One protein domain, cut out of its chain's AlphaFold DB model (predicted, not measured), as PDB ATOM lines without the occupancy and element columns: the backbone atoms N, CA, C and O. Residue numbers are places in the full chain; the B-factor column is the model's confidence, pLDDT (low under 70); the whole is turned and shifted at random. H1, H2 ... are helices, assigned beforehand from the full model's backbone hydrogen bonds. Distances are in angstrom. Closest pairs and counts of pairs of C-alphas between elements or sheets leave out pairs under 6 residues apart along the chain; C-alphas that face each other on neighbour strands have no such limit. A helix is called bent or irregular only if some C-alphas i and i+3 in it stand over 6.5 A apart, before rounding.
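Overview. This is residues 322 to 347 and 358 to 399 of the 480 residues of an uncharacterized protein of Planctomycetes bacterium (UniProt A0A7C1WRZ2). Look for a loose group of three short helices toward one end of an elongated model: the centres of H1, H3 and H4 make a triangle with H3 at the corner, close to H1 and to H4 but not clearly touching either, while H1 and H4 are apart. At the other end, H2 and the stretch near the cut that begins at residue 358 reach away from this group and make the length. The printed part has 68 residues with four named helices, H1, H2, H3 and H4 along the chain, and no named strand; the class is all helix, though the helices hold 29 of the 68 residues. The whole is loose, with a radius of gyration of the C-alphas of 14.2 A and spans of 43 by 25 by 24 A.

Arrangement. Start at the longest helix, H4, residues 385 to 394. It is close but not clearly touching to H3, residues 371 to 376; their closest C-alphas, of Gln 392 and Phe 371, are 7.3 A apart. These two run opposite ways at a steep tilt of 47 degrees. From H3 look to H1, residues 330 to 337: the two are close but not clearly touching, the closest C-alphas being those of Leu 374 and Val 334, 7.7 A apart, and about perpendicular at 89 degrees. H1 and H4 are apart. H2, residues 343 to 347, is apart from H1, H3 and H4. In H1 and H4 every O i to N i+4 pair is within hydrogen-bond range; H3 has 0 of 2 but 3 of 3 O i to N i+3 pairs, and H2 has 0 of 1 and 0 of 2.

Along the chain. Find C-alpha 385 at (130.660, 191.964, 196.468); from there H4 runs 14.2 A to C-alpha 394 at (139.317, 180.812, 194.766). H3 spans 10.2 A, and H1 10.5 A from C-alpha 330 at (144.121, 193.405, 202.953). H2 spans 9.5 A and is only just irregular: C-alphas 343 and 346 are 6.9 A apart.

Size, cuts and confidence. The two C-alphas farthest apart are those of Gly 359 and Ile 386, 45.3 A. Residues 348 to 357 are not printed, and C-alphas 347 and 358 stand 23.8 A apart across this cut. The link H1 to H2 is tight and H3 to H4 short; H2 to H3 is the link across the cut. Low confidence, under 70, falls on residues 344 to 347.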
ATOM      1  N   ASP A 322     143.951 191.406 191.612       93.50
ATOM      2  CA  ASP A 322     144.738 192.614 191.355       93.50
ATOM      3  C   ASP A 322     144.741 193.528 192.595       93.50
ATOM      4  O   ASP A 322     143.699 193.762 193.206       93.50
ATOM      5  N   ASP A 323     145.900 194.097 192.939       91.88
ATOM      6  CA  ASP A 323     146.058 195.018 194.078       91.88
ATOM      7  C   ASP A 323     145.123 196.238 194.012       91.88
ATOM      8  O   ASP A 323     144.894 196.911 195.016       91.88
ATOM      9  N   ARG A 324     144.593 196.568 192.827       94.19
ATOM     10  CA  ARG A 324     143.628 197.661 192.633       94.19
ATOM     11  C   ARG A 324     142.215 197.309 193.090       94.19
ATOM     12  O   ARG A 324     141.451 198.229 193.380       94.19
ATOM     13  N   ASP A 325     141.889 196.022 193.140       95.44
ATOM     14  CA  ASP A 325     140.553 195.518 193.458       95.44
ATOM     15  C   ASP A 325     140.423 195.137 194.946       95.44
ATOM     16  O   ASP A 325     139.318 194.910 195.441       95.44
ATOM     17  N   VAL A 326     141.540 195.121 195.684       95.38
ATOM     18  CA  VAL A 326     141.589 194.861 197.129       95.38
ATOM     19  C   VAL A 326     142.049 196.099 197.915       95.38
ATOM     20  O   VAL A 326     142.892 196.866 197.448       95.38
ATOM     21  N   PRO A 327     141.528 196.340 199.135       95.19
ATOM     22  CA  PRO A 327     142.046 197.383 200.007       95.19
ATOM     23  C   PRO A 327     143.544 197.211 200.266       95.19
ATOM     24  O   PRO A 327     144.042 196.098 200.442       95.19
ATOM     25  N   PHE A 328     144.259 198.333 200.355       92.62
ATOM     26  CA  PHE A 328     145.685 198.325 200.669       92.62
ATOM     27  C   PHE A 328     145.952 197.570 201.977       92.62
ATOM     28  O   PHE A 328     145.381 197.910 203.017       92.62
ATOM     29  N   GLY A 329     146.835 196.574 201.914       92.00
ATOM     30  CA  GLY A 329     147.202 195.740 203.055       92.00
ATOM     31  C   GLY A 329     146.170 194.677 203.432       92.00
ATOM     32  O   GLY A 329     146.343 194.038 204.457       92.00
ATOM     33  N   PHE A 330     145.114 194.442 202.641       96.06
ATOM     34  CA  PHE A 330     144.121 193.405 202.953       96.06
ATOM     35  C   PHE A 330     144.770 192.031 203.187       96.06
ATOM     36  O   PHE A 330     144.523 191.397 204.207       96.06
ATOM     37  N   TRP A 331     145.668 191.606 202.297       95.31
ATOM     38  CA  TRP A 331     146.386 190.339 202.455       95.31
ATOM     39  C   TRP A 331     147.334 190.322 203.658       95.31
ATOM     40  O   TRP A 331     147.496 189.277 204.278       95.31
ATOM     41  N   ASP A 332     147.907 191.471 204.028       94.25
ATOM     42  CA  ASP A 332     148.692 191.599 205.262       94.25
ATOM     43  C   ASP A 332     147.808 191.386 206.499       94.25
ATOM     44  O   ASP A 332     148.232 190.752 207.456       94.25
ATOM     45  N   GLU A 333     146.563 191.865 206.476       95.69
ATOM     46  CA  GLU A 333     145.595 191.669 207.559       95.69
ATOM     47  C   GLU A 333     145.098 190.217 207.632       95.69
ATOM     48  O   GLU A 333     144.912 189.715 208.737       95.69
ATOM     49  N   VAL A 334     144.926 189.528 206.493       95.44
ATOM     50  CA  VAL A 334     144.609 188.084 206.451       95.44
ATOM     51  C   VAL A 334     145.739 187.272 207.082       95.44
ATOM     52  O   VAL A 334     145.489 186.459 207.971       95.44
ATOM     53  N   ILE A 335     146.982 187.521 206.656       94.31
ATOM     54  CA  ILE A 335     148.169 186.854 207.201       94.31
ATOM     55  C   ILE A 335     148.313 187.182 208.685       94.31
ATOM     56  O   ILE A 335     148.529 186.284 209.490       94.31
ATOM     57  N   ARG A 336     148.147 188.449 209.080       93.56
ATOM     58  CA  ARG A 336     148.232 188.833 210.491       93.56
ATOM     59  C   ARG A 336     147.164 188.131 211.322       93.56
ATOM     60  O   ARG A 336     147.507 187.591 212.362       93.56
ATOM     61  N   TYR A 337     145.915 188.090 210.857       94.31
ATOM     62  CA  TYR A 337     144.826 187.416 211.564       94.31
ATOM     63  C   TYR A 337     145.174 185.955 211.870       94.31
ATOM     64  O   TYR A 337     145.086 185.559 213.026       94.31
ATOM     65  N   ARG A 338     145.646 185.184 210.877       92.50
ATOM     66  CA  ARG A 338     146.028 183.773 211.086       92.50
ATOM     67  C   ARG A 338     147.353 183.565 211.836       92.50
ATOM     68  O   ARG A 338     147.774 182.438 212.047       92.50
ATOM     69  N   ASN A 339     148.051 184.645 212.189       90.44
ATOM     70  CA  ASN A 339     149.276 184.605 212.990       90.44
ATOM     71  C   ASN A 339     149.092 185.214 214.388       90.44
ATOM     72  O   ASN A 339     150.016 185.176 215.199       90.44
ATOM     73  N   GLU A 340     147.916 185.767 214.696       90.62
ATOM     74  CA  GLU A 340     147.590 186.219 216.045       90.62
ATOM     75  C   GLU A 340     147.482 185.012 216.989       90.62
ATOM     76  O   GLU A 340     146.889 184.001 216.606       90.62
ATOM     77  N   PRO A 341     147.999 185.106 218.227       86.50
ATOM     78  CA  PRO A 341     147.828 184.046 219.211       86.50
ATOM     79  C   PRO A 341     146.342 183.835 219.519       86.50
ATOM     80  O   PRO A 341     145.549 184.785 219.550       86.50
ATOM     81  N   GLN A 342     145.960 182.584 219.762       84.56
ATOM     82  CA  GLN A 342     144.604 182.257 220.188       84.56
ATOM     83  C   GLN A 342     144.335 182.806 221.603       84.56
ATOM     84  O   GLN A 342     145.183 182.720 222.486       84.56
ATOM     85  N   GLU A 343     143.151 183.385 221.832       75.69
ATOM     86  CA  GLU A 343     142.838 184.107 223.083       75.69
ATOM     87  C   GLU A 343     142.827 183.200 224.328       75.69
ATOM     88  O   GLU A 343     143.142 183.656 225.423       75.69
ATOM     89  N   ASP A 344     142.540 181.907 224.165       68.69
ATOM     90  CA  ASP A 344     142.442 180.942 225.271       68.69
ATOM     91  C   ASP A 344     143.807 180.405 225.752       68.69
ATOM     92  O   ASP A 344     143.879 179.548 226.633       68.69
ATOM     93  N   GLN A 345     144.910 180.902 225.186       61.69
ATOM     94  CA  GLN A 345     146.260 180.405 225.457       61.69
ATOM     95  C   GLN A 345     146.902 180.984 226.725       61.69
ATOM     96  O   GLN A 345     147.902 180.454 227.205       61.69
ATOM     97  N   GLU A 346     146.330 182.052 227.292       58.84
ATOM     98  CA  GLU A 346     146.887 182.753 228.461       58.84
ATOM     99  C   GLU A 346     146.935 181.889 229.742       58.84
ATOM    100  O   GLU A 346     147.649 182.237 230.685       58.84
ATOM    101  N   ASP A 347     146.221 180.759 229.772       67.56
ATOM    102  CA  ASP A 347     146.095 179.878 230.939       67.56
ATOM    103  C   ASP A 347     146.972 178.605 230.882       67.56
ATOM    104  O   ASP A 347     146.912 177.784 231.805       67.56
ATOM    105  N   PHE A 358     163.728 173.193 216.942       82.19
ATOM    106  CA  PHE A 358     164.826 174.026 217.427       82.19
ATOM    107  C   PHE A 358     164.738 174.312 218.936       82.19
ATOM    108  O   PHE A 358     165.675 174.871 219.509       82.19
ATOM    109  N   GLY A 359     163.671 173.864 219.603       80.25
ATOM    110  CA  GLY A 359     163.438 174.078 221.029       80.25
ATOM    111  C   GLY A 359     162.730 175.398 221.361       80.25
ATOM    112  O   GLY A 359     162.651 175.741 222.549       80.25
ATOM    113  N   GLU A 360     162.240 176.115 220.349       82.50
ATOM    114  CA  GLU A 360     161.442 177.337 220.476       82.50
ATOM    115  C   GLU A 360     159.977 176.985 220.762       82.50
ATOM    116  O   GLU A 360     159.490 175.936 220.352       82.50
ATOM    117  N   GLU A 361     159.279 177.826 221.523       83.38
ATOM    118  CA  GLU A 361     157.885 177.582 221.914       83.38
ATOM    119  C   GLU A 361     156.946 177.745 220.712       83.38
ATOM    120  O   GLU A 361     156.966 178.771 220.028       83.38
ATOM    121  N   ILE A 362     156.101 176.740 220.473       82.25
ATOM    122  CA  ILE A 362     155.046 176.792 219.464       82.25
ATOM    123  C   ILE A 362     153.863 177.539 220.076       82.25
ATOM    124  O   ILE A 362     153.192 177.051 220.984       82.25
ATOM    125  N   ILE A 363     153.637 178.755 219.584       84.06
ATOM    126  CA  ILE A 363     152.488 179.587 219.946       84.06
ATOM    127  C   ILE A 363     151.338 179.171 219.042       84.06
ATOM    128  O   ILE A 363     151.459 179.346 217.829       84.06
ATOM    129  N   ALA A 364     150.240 178.674 219.612       84.75
ATOM    130  CA  ALA A 364     149.081 178.315 218.803       84.75
ATOM    131  C   ALA A 364     148.392 179.584 218.267       84.75
ATOM    132  O   ALA A 364     148.102 180.529 219.019       84.75
ATOM    133  N   ARG A 365     148.171 179.642 216.961       89.44
ATOM    134  CA  ARG A 365     147.651 180.814 216.255       89.44
ATOM    135  C   ARG A 365     146.186 180.619 215.892       89.44
ATOM    136  O   ARG A 365     145.642 179.517 215.864       89.44
ATOM    137  N   LYS A 366     145.508 181.731 215.623       92.00
ATOM    138  CA  LYS A 366     144.170 181.703 215.033       92.00
ATOM    139  C   LYS A 366     144.242 181.116 213.623       92.00
ATOM    140  O   LYS A 366     145.212 181.306 212.905       92.00
ATOM    141  N   PHE A 367     143.156 180.501 213.183       93.25
ATOM    142  CA  PHE A 367     142.981 180.050 211.806       93.25
ATOM    143  C   PHE A 367     141.531 180.274 211.367       93.25
ATOM    144  O   PHE A 367     140.652 180.571 212.181       93.25
ATOM    145  N   PHE A 368     141.274 180.168 210.067       94.44
ATOM    146  CA  PHE A 368     139.931 180.239 209.502       94.44
ATOM    147  C   PHE A 368     139.309 178.839 209.546       94.44
ATOM    148  O   PHE A 368     139.751 177.946 208.827       94.44
ATOM    149  N   SER A 369     138.293 178.643 210.391       91.50
ATOM    150  CA  SER A 369     137.527 177.383 210.479       91.50
ATOM    151  C   SER A 369     136.516 177.249 209.339       91.50
ATOM    152  O   SER A 369     136.034 176.169 209.006       91.50
ATOM    153  N   SER A 370     136.146 178.377 208.745       92.19
ATOM    154  CA  SER A 370     135.274 178.456 207.588       92.19
ATOM    155  C   SER A 370     135.640 179.665 206.737       92.19
ATOM    156  O   SER A 370     136.274 180.610 207.200       92.19
ATOM    157  N   PHE A 371     135.193 179.676 205.484       88.38
ATOM    158  CA  PHE A 371     135.362 180.854 204.632       88.38
ATOM    159  C   PHE A 371     134.657 182.098 205.207       88.38
ATOM    160  O   PHE A 371     135.137 183.216 205.034       88.38
ATOM    161  N   ASP A 372     133.548 181.911 205.932       91.31
ATOM    162  CA  ASP A 372     132.787 183.008 206.539       91.31
ATOM    163  C   ASP A 372     133.611 183.779 207.587       91.31
ATOM    164  O   ASP A 372     133.360 184.967 207.824       91.31
ATOM    165  N   ASP A 373     134.656 183.162 208.148       93.94
ATOM    166  CA  ASP A 373     135.575 183.801 209.091       93.94
ATOM    167  C   ASP A 373     136.411 184.919 208.450       93.94
ATOM    168  O   ASP A 373     136.891 185.806 209.156       93.94
ATOM    169  N   LEU A 374     136.516 184.978 207.114       93.56
ATOM    170  CA  LEU A 374     137.135 186.121 206.429       93.56
ATOM    171  C   LEU A 374     136.396 187.436 206.692       93.56
ATOM    172  O   LEU A 374     137.007 188.502 206.618       93.56
ATOM    173  N   SER A 375     135.115 187.380 207.074       94.88
ATOM    174  CA  SER A 375     134.363 188.564 207.504       94.88
ATOM    175  C   SER A 375     134.910 189.218 208.775       94.88
ATOM    176  O   SER A 375     134.636 190.392 209.029       94.88
ATOM    177  N   GLN A 376     135.720 188.494 209.549       94.94
ATOM    178  CA  GLN A 376     136.395 189.011 210.737       94.94
ATOM    179  C   GLN A 376     137.655 189.818 210.380       94.94
ATOM    180  O   GLN A 376     138.137 190.613 211.192       94.94
ATOM    181  N   VAL A 377     138.183 189.658 209.160       96.00
ATOM    182  CA  VAL A 377     139.393 190.348 208.710       96.00
ATOM    183  C   VAL A 377     139.083 191.803 208.386       96.00
ATOM    184  O   VAL A 377     138.159 192.150 207.641       96.00
ATOM    185  N   ARG A 378     139.915 192.700 208.913       95.25
ATOM    186  CA  ARG A 378     139.789 194.130 208.652       95.25
ATOM    187  C   ARG A 378     139.895 194.416 207.152       95.25
ATOM    188  O   ARG A 378     140.877 194.085 206.500       95.25
ATOM    189  N   GLY A 379     138.906 195.135 206.628       94.00
ATOM    190  CA  GLY A 379     138.850 195.520 205.217       94.00
ATOM    191  C   GLY A 379     137.972 194.611 204.358       94.00
ATOM    192  O   GLY A 379     137.633 195.026 203.253       94.00
ATOM    193  N   TRP A 380     137.520 193.461 204.872       96.06
ATOM    194  CA  TRP A 380     136.581 192.585 204.166       96.06
ATOM    195  C   TRP A 380     135.308 193.321 203.723       96.06
ATOM    196  O   TRP A 380     134.934 193.282 202.553       96.06
ATOM    197  N   ASP A 381     134.706 194.098 204.630       96.06
ATOM    198  CA  ASP A 381     133.507 194.913 204.370       96.06
ATOM    199  C   ASP A 381     133.710 196.026 203.324       96.06
ATOM    200  O   ASP A 381     132.754 196.681 202.903       96.06
ATOM    201  N   HIS A 382     134.960 196.306 202.945       95.69
ATOM    202  CA  HIS A 382     135.307 197.307 201.936       95.69
ATOM    203  C   HIS A 382     135.549 196.704 200.552       95.69
ATOM    204  O   HIS A 382     135.688 197.467 199.594       95.69
ATOM    205  N   LEU A 383     135.588 195.375 200.435       96.06
ATOM    206  CA  LEU A 383     135.651 194.697 199.149       96.06
ATOM    207  C   LEU A 383     134.319 194.834 198.413       96.06
ATOM    208  O   LEU A 383     133.238 194.787 199.007       96.06
ATOM    209  N   GLU A 384     134.392 194.975 197.093       96.88
ATOM    210  CA  GLU A 384     133.190 194.897 196.275       96.88
ATOM    211  C   GLU A 384     132.607 193.472 196.347       96.88
ATOM    212  O   GLU A 384     133.369 192.503 196.321       96.88
ATOM    213  N   PRO A 385     131.271 193.295 196.374       96.31
ATOM    214  CA  PRO A 385     130.660 191.964 196.468       96.31
ATOM    215  C   PRO A 385     131.077 190.996 195.352       96.31
ATOM    216  O   PRO A 385     131.067 189.785 195.546       96.31
ATOM    217  N   ILE A 386     131.446 191.527 194.179       95.94
ATOM    218  CA  ILE A 386     131.960 190.729 193.058       95.94
ATOM    219  C   ILE A 386     133.316 190.116 193.423       95.94
ATOM    220  O   ILE A 386     133.505 188.921 193.224       95.94
ATOM    221  N   VAL A 387     134.215 190.906 194.017       95.56
ATOM    222  CA  VAL A 387     135.539 190.447 194.460       95.56
ATOM    223  C   VAL A 387     135.404 189.455 195.615       95.56
ATOM    224  O   VAL A 387     136.083 188.436 195.625       95.56
ATOM    225  N   GLN A 388     134.479 189.687 196.552       95.19
ATOM    226  CA  GLN A 388     134.179 188.713 197.613       95.19
ATOM    227  C   GLN A 388     133.713 187.368 197.034       95.19
ATOM    228  O   GLN A 388     134.181 186.318 197.468       95.19
ATOM    229  N   GLY A 389     132.827 187.396 196.030       94.25
ATOM    230  CA  GLY A 389     132.374 186.192 195.331       94.25
ATOM    231  C   GLY A 389     133.492 185.498 194.547       94.25
ATOM    232  O   GLY A 389     133.555 184.273 194.525       94.25
ATOM    233  N   GLU A 390     134.405 186.258 193.942       93.75
ATOM    234  CA  GLU A 390     135.599 185.705 193.296       93.75
ATOM    235  C   GLU A 390     136.513 185.009 194.313       93.75
ATOM    236  O   GLU A 390     136.895 183.862 194.100       93.75
ATOM    237  N   LEU A 391     136.797 185.651 195.451       94.75
ATOM    238  CA  LEU A 391     137.583 185.051 196.533       94.75
ATOM    239  C   LEU A 391     136.928 183.781 197.083       94.75
ATOM    240  O   LEU A 391     137.631 182.811 197.349       94.75
ATOM    241  N   GLN A 392     135.598 183.750 197.183       92.31
ATOM    242  CA  GLN A 392     134.853 182.558 197.598       92.31
ATOM    243  C   GLN A 392     135.038 181.379 196.639       92.31
ATOM    244  O   GLN A 392     135.048 180.226 197.068       92.31
ATOM    245  N   ASN A 393     135.222 181.658 195.350       91.19
ATOM    246  CA  ASN A 393     135.482 180.634 194.344       91.19
ATOM    247  C   ASN A 393     136.961 180.243 194.255       91.19
ATOM    248  O   ASN A 393     137.269 179.231 193.634       91.19
ATOM    249  N   LEU A 394     137.872 181.040 194.824       93.88
ATOM    250  CA  LEU A 394     139.317 180.812 194.766       93.88
ATOM    251  C   LEU A 394     139.894 180.239 196.056       93.88
ATOM    252  O   LEU A 394     140.983 179.677 196.007       93.88
ATOM    253  N   LEU A 395     139.215 180.388 197.193       95.56
ATOM    254  CA  LEU A 395     139.733 180.005 198.503       95.56
ATOM    255  C   LEU A 395     138.933 178.866 199.137       95.56
ATOM    256  O   LEU A 395     137.729 178.714 198.928       95.56
ATOM    257  N   LYS A 396     139.623 178.091 199.968       94.38
ATOM    258  CA  LYS A 396     139.069 177.069 200.858       94.38
ATOM    259  C   LYS A 396     139.851 177.043 202.177       94.38
ATOM    260  O   LYS A 396     140.797 177.807 202.342       94.38
ATOM    261  N   VAL A 397     139.433 176.187 203.107       94.75
ATOM    262  CA  VAL A 397     140.084 175.977 204.421       94.75
ATOM    263  C   VAL A 397     140.511 174.517 204.640       94.75
ATOM    264  O   VAL A 397     140.942 174.149 205.723       94.75
ATOM    265  N   GLN A 398     140.341 173.679 203.616       92.62
ATOM    266  CA  GLN A 398     140.599 172.238 203.621       92.62
ATOM    267  C   GLN A 398     141.649 171.897 202.578       92.62
ATOM    268  O   GLN A 398     141.684 172.517 201.510       92.62
ATOM    269  N   SER A 399     142.420 170.857 202.852       93.19
ATOM    270  CA  SER A 399     143.484 170.370 201.994       93.19
ATOM    271  C   SER A 399     143.369 168.872 201.779       93.19
ATOM    272  O   SER A 399     143.191 168.069 202.695       93.19
TER     273      SER A 399